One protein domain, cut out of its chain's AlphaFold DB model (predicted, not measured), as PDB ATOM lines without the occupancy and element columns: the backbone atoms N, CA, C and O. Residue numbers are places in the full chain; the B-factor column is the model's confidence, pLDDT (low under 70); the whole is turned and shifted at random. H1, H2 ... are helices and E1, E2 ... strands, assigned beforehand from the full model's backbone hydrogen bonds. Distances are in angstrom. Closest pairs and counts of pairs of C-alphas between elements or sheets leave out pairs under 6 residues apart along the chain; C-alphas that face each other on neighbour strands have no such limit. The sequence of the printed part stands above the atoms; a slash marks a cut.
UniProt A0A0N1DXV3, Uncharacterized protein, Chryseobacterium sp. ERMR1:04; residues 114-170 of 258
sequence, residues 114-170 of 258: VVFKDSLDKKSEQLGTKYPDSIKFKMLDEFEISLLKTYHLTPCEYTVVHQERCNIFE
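AT A GLANCE: This is residues 114 to 170 of the 258 residues of an uncharacterized protein of Chryseobacterium sp. ERMR1:04 (UniProt A0A0N1DXV3). Two helices, H1 and H2, form a splayed hairpin, and beyond the end where H1 begins and H2 ends, the last part of the chain that is printed makes a loose loop of its own. This loop runs out along residues 151 to 162 and folds back through the short helix H3 into the short strand E1; residues 158 to 164 stick out free. The printed part has 57 residues with three named helices and one named strand, in the order H1, H2, H3, E1, and the class is mostly helix. It is only just loose, close to compact, with a radius of gyration of the C-alphas of 12.3 A, and the C-alphas span 34 by 24 by 16 A.

IN THESE COORDINATES: H2, the longest helix by residues, covers residues 133 to 150 and measures 25.7 A from first to last C-alpha; C-alpha 133 is at (338.593, 219.702, 206.691) and C-alpha 150 at (362.719, 212.707, 201.180). Before it comes H1, residues 116 to 127, 16.6 A from first to last C-alpha. After it come H3, residues 163 to 166, with a length of 5.3 A, and E1, residues 168 to 170, with a length of 6.2 A. E1 ends at C-alpha 170, at (361.427, 198.354, 199.681).

HOW THE PARTS SIT: H2 touches H1 with residues 136 to 144 alone, and the closest C-alphas of the two are those of Leu 120 and Leu 140, 6.8 A apart. The two run opposite ways at a steep tilt of 41 degrees, and their centres are 10.0 A apart. They form a helical hairpin, two helices that follow each other in the chain, touch and run opposite ways. H3 is apart from both H1 and H2. E1 is apart from H1 and H2 too. H3 and E1 meet only through their link. E1 pairs with no named strand. In H1 and H2 every O i to N i+4 pair is within hydrogen-bond range; H3, with 4 residues, is too short for such a pair, and its 1 pair of O i to N i+3 is within range.

THE WHOLE: The two C-alphas farthest apart are those of Lys 130 and Glu 170, at 35.0 A, while the first and last printed C-alphas, of Val 114 and Glu 170, are 10.4 A apart. The printed part has no cut. The link from H2 to H3, with 12 residues between them, is long; the links from H1 to H2, 5 residues, and from H3 to E1, 1 residue, are tight. The mean pLDDT of the printed part is 81.4, and the model's confidence is low, under 70, at residues 157 to 165.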
ATOM      1  N   VAL A 114     359.734 203.590 207.772       91.56
ATOM      2  CA  VAL A 114     358.757 204.650 207.526       91.56
ATOM      3  C   VAL A 114     357.550 204.070 206.808       91.56
ATOM      4  O   VAL A 114     357.622 203.673 205.647       91.56
ATOM      5  N   VAL A 115     356.431 204.057 207.529       91.69
ATOM      6  CA  VAL A 115     355.108 203.745 206.994       91.69
ATOM      7  C   VAL A 115     354.408 205.071 206.716       91.69
ATOM      8  O   VAL A 115     354.232 205.901 207.614       91.69
ATOM      9  N   PHE A 116     354.047 205.295 205.456       89.44
ATOM     10  CA  PHE A 116     353.433 206.547 205.014       89.44
ATOM     11  C   PHE A 116     352.088 206.772 205.697       89.44
ATOM     12  O   PHE A 116     351.845 207.859 206.216       89.44
ATOM     13  N   LYS A 117     351.265 205.720 205.787       87.81
ATOM     14  CA  LYS A 117     349.973 205.762 206.477       87.81
ATOM     15  C   LYS A 117     350.114 206.211 207.935       87.81
ATOM     16  O   LYS A 117     349.507 207.206 208.305       87.81
ATOM     17  N   ASP A 118     350.989 205.578 208.716       88.69
ATOM     18  CA  ASP A 118     351.232 205.966 210.114       88.69
ATOM     19  C   ASP A 118     351.698 207.421 210.252       88.69
ATOM     20  O   ASP A 118     351.374 208.106 211.222       88.69
ATOM     21  N   SER A 119     352.499 207.895 209.295       88.56
ATOM     22  CA  SER A 119     353.010 209.267 209.289       88.56
ATOM     23  C   SER A 119     351.891 210.276 209.010       88.56
ATOM     24  O   SER A 119     351.825 211.313 209.670       88.56
ATOM     25  N   LEU A 120     351.001 209.960 208.065       88.94
ATOM     26  CA  LEU A 120     349.830 210.770 207.725       88.94
ATOM     27  C   LEU A 120     348.788 210.761 208.846       88.94
ATOM     28  O   LEU A 120     348.291 211.825 209.207       88.94
ATOM     29  N   ASP A 121     348.519 209.603 209.445       88.56
ATOM     30  CA  ASP A 121     347.563 209.453 210.545       88.56
ATOM     31  C   ASP A 121     348.024 210.279 211.762       88.56
ATOM     32  O   ASP A 121     347.272 211.115 212.265       88.56
ATOM     33  N   LYS A 122     349.310 210.193 212.141       91.94
ATOM     34  CA  LYS A 122     349.892 211.055 213.191       91.94
ATOM     35  C   LYS A 122     349.815 212.540 212.856       91.94
ATOM     36  O   LYS A 122     349.576 213.363 213.740       91.94
ATOM     37  N   LYS A 123     350.046 212.916 211.593       90.81
ATOM     38  CA  LYS A 123     349.929 214.315 211.167       90.81
ATOM     39  C   LYS A 123     348.480 214.794 211.263       90.81
ATOM     40  O   LYS A 123     348.250 215.912 211.713       90.81
ATOM     41  N   SER A 124     347.523 213.953 210.884       88.69
ATOM     42  CA  SER A 124     346.089 214.228 210.984       88.69
ATOM     43  C   SER A 124     345.663 214.434 212.441       88.69
ATOM     44  O   SER A 124     345.041 215.446 212.765       88.69
ATOM     45  N   GLU A 125     346.105 213.557 213.348       91.12
ATOM     46  CA  GLU A 125     345.874 213.684 214.793       91.12
ATOM     47  C   GLU A 125     346.427 215.002 215.357       91.12
ATOM     48  O   GLU A 125     345.739 215.693 216.106       91.12
ATOM     49  N   GLN A 126     347.637 215.403 214.948       91.31
ATOM     50  CA  GLN A 126     348.239 216.684 215.347       91.31
ATOM     51  C   GLN A 126     347.447 217.905 214.857       91.31
ATOM     52  O   GLN A 126     347.429 218.937 215.529       91.31
ATOM     53  N   LEU A 127     346.824 217.822 213.676       89.44
ATOM     54  CA  LEU A 127     345.967 218.888 213.151       89.44
ATOM     55  C   LEU A 127     344.623 218.956 213.902       89.44
ATOM     56  O   LEU A 127     344.038 220.039 214.005       89.44
ATOM     57  N   GLY A 128     344.167 217.833 214.467       85.00
ATOM     58  CA  GLY A 128     343.020 217.744 215.368       85.00
ATOM     59  C   GLY A 128     341.742 218.350 214.779       85.00
ATOM     60  O   GLY A 128     341.448 218.203 213.597       85.00
ATOM     61  N   THR A 129     340.974 219.073 215.594       85.44
ATOM     62  CA  THR A 129     339.787 219.838 215.159       85.44
ATOM     63  C   THR A 129     340.095 221.310 214.876       85.44
ATOM     64  O   THR A 129     339.187 222.092 214.613       85.44
ATOM     65  N   LYS A 130     341.377 221.701 214.906       86.25
ATOM     66  CA  LYS A 130     341.812 223.104 214.845       86.25
ATOM     67  C   LYS A 130     341.514 223.782 213.504       86.25
ATOM     68  O   LYS A 130     341.414 225.006 213.450       86.25
ATOM     69  N   TYR A 131     341.386 223.005 212.432       85.88
ATOM     70  CA  TYR A 131     341.168 223.508 211.078       85.88
ATOM     71  C   TYR A 131     339.892 222.913 210.457       85.88
ATOM     72  O   TYR A 131     339.504 221.801 210.814       85.88
ATOM     73  N   PRO A 132     339.245 223.609 209.509       89.00
ATOM     74  CA  PRO A 132     338.267 223.007 208.606       89.00
ATOM     75  C   PRO A 132     338.891 221.885 207.771       89.00
ATOM     76  O   PRO A 132     340.081 221.931 207.446       89.00
ATOM     77  N   ASP A 133     338.087 220.905 207.366       83.94
ATOM     78  CA  ASP A 133     338.593 219.702 206.691       83.94
ATOM     79  C   ASP A 133     339.280 220.006 205.354       83.94
ATOM     80  O   ASP A 133     340.318 219.421 205.057       83.94
ATOM     81  N   SER A 134     338.800 220.994 204.592       84.94
ATOM     82  CA  SER A 134     339.451 221.436 203.348       84.94
ATOM     83  C   SER A 134     340.892 221.915 203.564       84.94
ATOM     84  O   SER A 134     341.777 221.614 202.762       84.94
ATOM     85  N   ILE A 135     341.151 222.620 204.670       87.62
ATOM     86  CA  ILE A 135     342.493 223.079 205.042       87.62
ATOM     87  C   ILE A 135     343.339 221.894 205.515       87.62
ATOM     88  O   ILE A 135     344.499 221.787 205.121       87.62
ATOM     89  N   LYS A 136     342.765 220.964 206.293       86.19
ATOM     90  CA  LYS A 136     343.479 219.748 206.720       86.19
ATOM     91  C   LYS A 136     343.937 218.908 205.540       86.19
ATOM     92  O   LYS A 136     345.095 218.512 205.520       86.19
ATOM     93  N   PHE A 137     343.061 218.661 204.565       85.50
ATOM     94  CA  PHE A 137     343.409 217.870 203.387       85.50
ATOM     95  C   PHE A 137     344.579 218.486 202.628       85.50
ATOM     96  O   PHE A 137     345.530 217.779 202.318       85.50
ATOM     97  N   LYS A 138     344.569 219.808 202.423       87.62
ATOM     98  CA  LYS A 138     345.686 220.503 201.779       87.62
ATOM     99  C   LYS A 138     346.991 220.379 202.576       87.62
ATOM    100  O   LYS A 138     348.036 220.104 202.002       87.62
ATOM    101  N   MET A 139     346.939 220.540 203.900       88.31
ATOM    102  CA  MET A 139     348.125 220.398 204.758       88.31
ATOM    103  C   MET A 139     348.662 218.959 204.803       88.31
ATOM    104  O   MET A 139     349.869 218.762 204.934       88.31
ATOM    105  N   LEU A 140     347.779 217.959 204.730       87.75
ATOM    106  CA  LEU A 140     348.156 216.548 204.654       87.75
ATOM    107  C   LEU A 140     348.777 216.206 203.300       87.75
ATOM    108  O   LEU A 140     349.790 215.516 203.282       87.75
ATOM    109  N   ASP A 141     348.234 216.733 202.203       87.56
ATOM    110  CA  ASP A 141     348.782 216.569 200.851       87.56
ATOM    111  C   ASP A 141     350.183 217.192 200.730       87.56
ATOM    112  O   ASP A 141     351.145 216.524 200.352       87.56
ATOM    113  N   GLU A 142     350.357 218.438 201.183       89.44
ATOM    114  CA  GLU A 142     351.671 219.093 201.230       89.44
ATOM    115  C   GLU A 142     352.680 218.301 202.082       89.44
ATOM    116  O   GLU A 142     353.855 218.161 201.716       89.44
ATOM    117  N   PHE A 143     352.220 217.739 203.206       90.00
ATOM    118  CA  PHE A 143     353.040 216.883 204.055       90.00
ATOM    119  C   PHE A 143     353.411 215.569 203.358       90.00
ATOM    120  O   PHE A 143     354.592 215.214 203.365       90.00
ATOM    121  N   GLU A 144     352.466 214.883 202.708       88.19
ATOM    122  CA  GLU A 144     352.736 213.670 201.930       88.19
ATOM    123  C   GLU A 144     353.780 213.950 200.845       88.19
ATOM    124  O   GLU A 144     354.788 213.247 200.768       88.19
ATOM    125  N   ILE A 145     353.608 215.021 200.063       88.44
ATOM    126  CA  ILE A 145     354.548 215.426 199.011       88.44
ATOM    127  C   ILE A 145     355.953 215.656 199.588       88.44
ATOM    128  O   ILE A 145     356.947 215.229 198.995       88.44
ATOM    129  N   SER A 146     356.064 216.311 200.747       90.19
ATOM    130  CA  SER A 146     357.358 216.538 201.407       90.19
ATOM    131  C   SER A 146     358.020 215.233 201.874       90.19
ATOM    132  O   SER A 146     359.230 215.040 201.703       90.19
ATOM    133  N   LEU A 147     357.219 214.302 202.396       88.81
ATOM    134  CA  LEU A 147     357.679 212.996 202.846       88.81
ATOM    135  C   LEU A 147     358.146 212.148 201.656       88.81
ATOM    136  O   LEU A 147     359.232 211.574 201.704       88.81
ATOM    137  N   LEU A 148     357.383 212.133 200.559       88.38
ATOM    138  CA  LEU A 148     357.737 211.447 199.313       88.38
ATOM    139  C   LEU A 148     359.071 211.954 198.748       88.38
ATOM    140  O   LEU A 148     359.949 211.151 198.424       88.38
ATOM    141  N   LYS A 149     359.269 213.279 198.701       89.25
ATOM    142  CA  LYS A 149     360.521 213.893 198.225       89.25
ATOM    143  C   LYS A 149     361.750 213.410 199.000       89.25
ATOM    144  O   LYS A 149     362.783 213.167 198.383       89.25
ATOM    145  N   THR A 150     361.626 213.202 200.314       88.75
ATOM    146  CA  THR A 150     362.719 212.707 201.180       88.75
ATOM    147  C   THR A 150     363.242 211.332 200.744       88.75
ATOM    148  O   THR A 150     364.414 211.016 200.942       88.75
ATOM    149  N   TYR A 151     362.388 210.521 200.115       88.56
ATOM    150  CA  TYR A 151     362.709 209.168 199.654       88.56
ATOM    151  C   TYR A 151     362.801 209.054 198.125       88.56
ATOM    152  O   TYR A 151     362.812 207.941 197.589       88.56
ATOM    153  N   HIS A 152     362.877 210.190 197.422       87.81
ATOM    154  CA  HIS A 152     362.885 210.270 195.958       87.81
ATOM    155  C   HIS A 152     361.688 209.545 195.325       87.81
ATOM    156  O   HIS A 152     361.828 208.751 194.392       87.81
ATOM    157  N   LEU A 153     360.506 209.780 195.893       85.19
ATOM    158  CA  LEU A 153     359.239 209.229 195.436       85.19
ATOM    159  C   LEU A 153     358.367 210.320 194.828       85.19
ATOM    160  O   LEU A 153     358.414 211.479 195.244       85.19
ATOM    161  N   THR A 154     357.552 209.931 193.853       82.81
ATOM    162  CA  THR A 154     356.584 210.821 193.214       82.81
ATOM    163  C   THR A 154     355.196 210.659 193.840       82.81
ATOM    164  O   THR A 154     354.824 209.558 194.274       82.81
ATOM    165  N   PRO A 155     354.401 211.743 193.891       76.75
ATOM    166  CA  PRO A 155     352.977 211.656 194.180       76.75
ATOM    167  C   PRO A 155     352.281 210.704 193.214       76.75
ATOM    168  O   PRO A 155     352.756 210.448 192.108       76.75
ATOM    169  N   CYS A 156     351.160 210.160 193.665       73.31
ATOM    170  CA  CYS A 156     350.370 209.258 192.850       73.31
ATOM    171  C   CYS A 156     349.296 210.035 192.124       73.31
ATOM    172  O   CYS A 156     348.369 210.542 192.749       73.31
ATOM    173  N   GLU A 157     349.429 210.131 190.808       57.66
ATOM    174  CA  GLU A 157     348.407 210.741 189.973       57.66
ATOM    175  C   GLU A 157     347.232 209.759 189.817       57.66
ATOM    176  O   GLU A 157     347.400 208.641 189.335       57.66
ATOM    177  N   TYR A 158     346.044 210.194 190.255       52.12
ATOM    178  CA  TYR A 158     344.738 209.529 190.139       52.12
ATOM    179  C   TYR A 158     344.596 208.148 190.822       52.12
ATOM    180  O   TYR A 158     344.950 207.089 190.306       52.12
ATOM    181  N   THR A 159     343.930 208.157 191.979       49.59
ATOM    182  CA  THR A 159     343.694 207.029 192.901       49.59
ATOM    183  C   THR A 159     342.739 205.934 192.410       49.59
ATOM    184  O   THR A 159     342.561 204.946 193.119       49.59
ATOM    185  N   VAL A 160     342.123 206.064 191.230       44.25
ATOM    186  CA  VAL A 160     340.999 205.191 190.830       44.25
ATOM    187  C   VAL A 160     341.412 204.019 189.925       44.25
ATOM    188  O   VAL A 160     340.734 203.000 189.944       44.25
ATOM    189  N   VAL A 161     342.513 204.105 189.160       42.44
ATOM    190  CA  VAL A 161     342.788 203.115 188.085       42.44
ATOM    191  C   VAL A 161     344.187 202.472 188.146       42.44
ATOM    192  O   VAL A 161     344.374 201.381 187.617       42.44
ATOM    193  N   HIS A 162     345.173 203.075 188.829       42.50
ATOM    194  CA  HIS A 162     346.574 202.604 188.797       42.50
ATOM    195  C   HIS A 162     347.287 202.606 190.162       42.50
ATOM    196  O   HIS A 162     348.454 202.986 190.263       42.50
ATOM    197  N   GLN A 163     346.612 202.146 191.221       50.56
ATOM    198  CA  GLN A 163     347.201 202.061 192.569       50.56
ATOM    199  C   GLN A 163     348.450 201.155 192.640       50.56
ATOM    200  O   GLN A 163     349.320 201.369 193.478       50.56
ATOM    201  N   GLU A 164     348.611 200.196 191.726       51.78
ATOM    202  CA  GLU A 164     349.784 199.307 191.694       51.78
ATOM    203  C   GLU A 164     351.111 200.050 191.474       51.78
ATOM    204  O   GLU A 164     352.130 199.671 192.044       51.78
ATOM    205  N   ARG A 165     351.108 201.153 190.708       56.44
ATOM    206  CA  ARG A 165     352.314 201.971 190.462       56.44
ATOM    207  C   ARG A 165     352.718 202.831 191.663       56.44
ATOM    208  O   ARG A 165     353.757 203.487 191.633       56.44
ATOM    209  N   CYS A 166     351.889 202.833 192.701       73.31
ATOM    210  CA  CYS A 166     352.036 203.633 193.910       73.31
ATOM    211  C   CYS A 166     352.490 202.831 195.119       73.31
ATOM    212  O   CYS A 166     352.986 203.413 196.086       73.31
ATOM    213  N   ASN A 167     352.317 201.515 195.052       83.62
ATOM    214  CA  ASN A 167     352.690 200.601 196.108       83.62
ATOM    215  C   ASN A 167     354.210 200.547 196.225       83.62
ATOM    216  O   ASN A 167     354.924 200.207 195.284       83.62
ATOM    217  N   ILE A 168     354.707 200.912 197.401       87.00
ATOM    218  CA  ILE A 168     356.136 200.895 197.698       87.00
ATOM    219  C   ILE A 168     356.324 200.060 198.944       87.00
ATOM    220  O   ILE A 168     355.660 200.289 199.953       87.00
ATOM    221  N   PHE A 169     357.230 199.097 198.859       91.44
ATOM    222  CA  PHE A 169     357.626 198.264 199.980       91.44
ATOM    223  C   PHE A 169     359.041 197.757 199.712       91.44
ATOM    224  O   PHE A 169     359.250 196.677 199.158       91.44
ATOM    225  N   GLU A 170     360.022 198.604 200.004       92.19
ATOM    226  CA  GLU A 170     361.427 198.354 199.681       92.19
ATOM    227  C   GLU A 170     362.374 199.159 200.577       92.19
ATOM    228  O   GLU A 170     361.963 200.060 201.312       92.19
TER     229      GLU A 170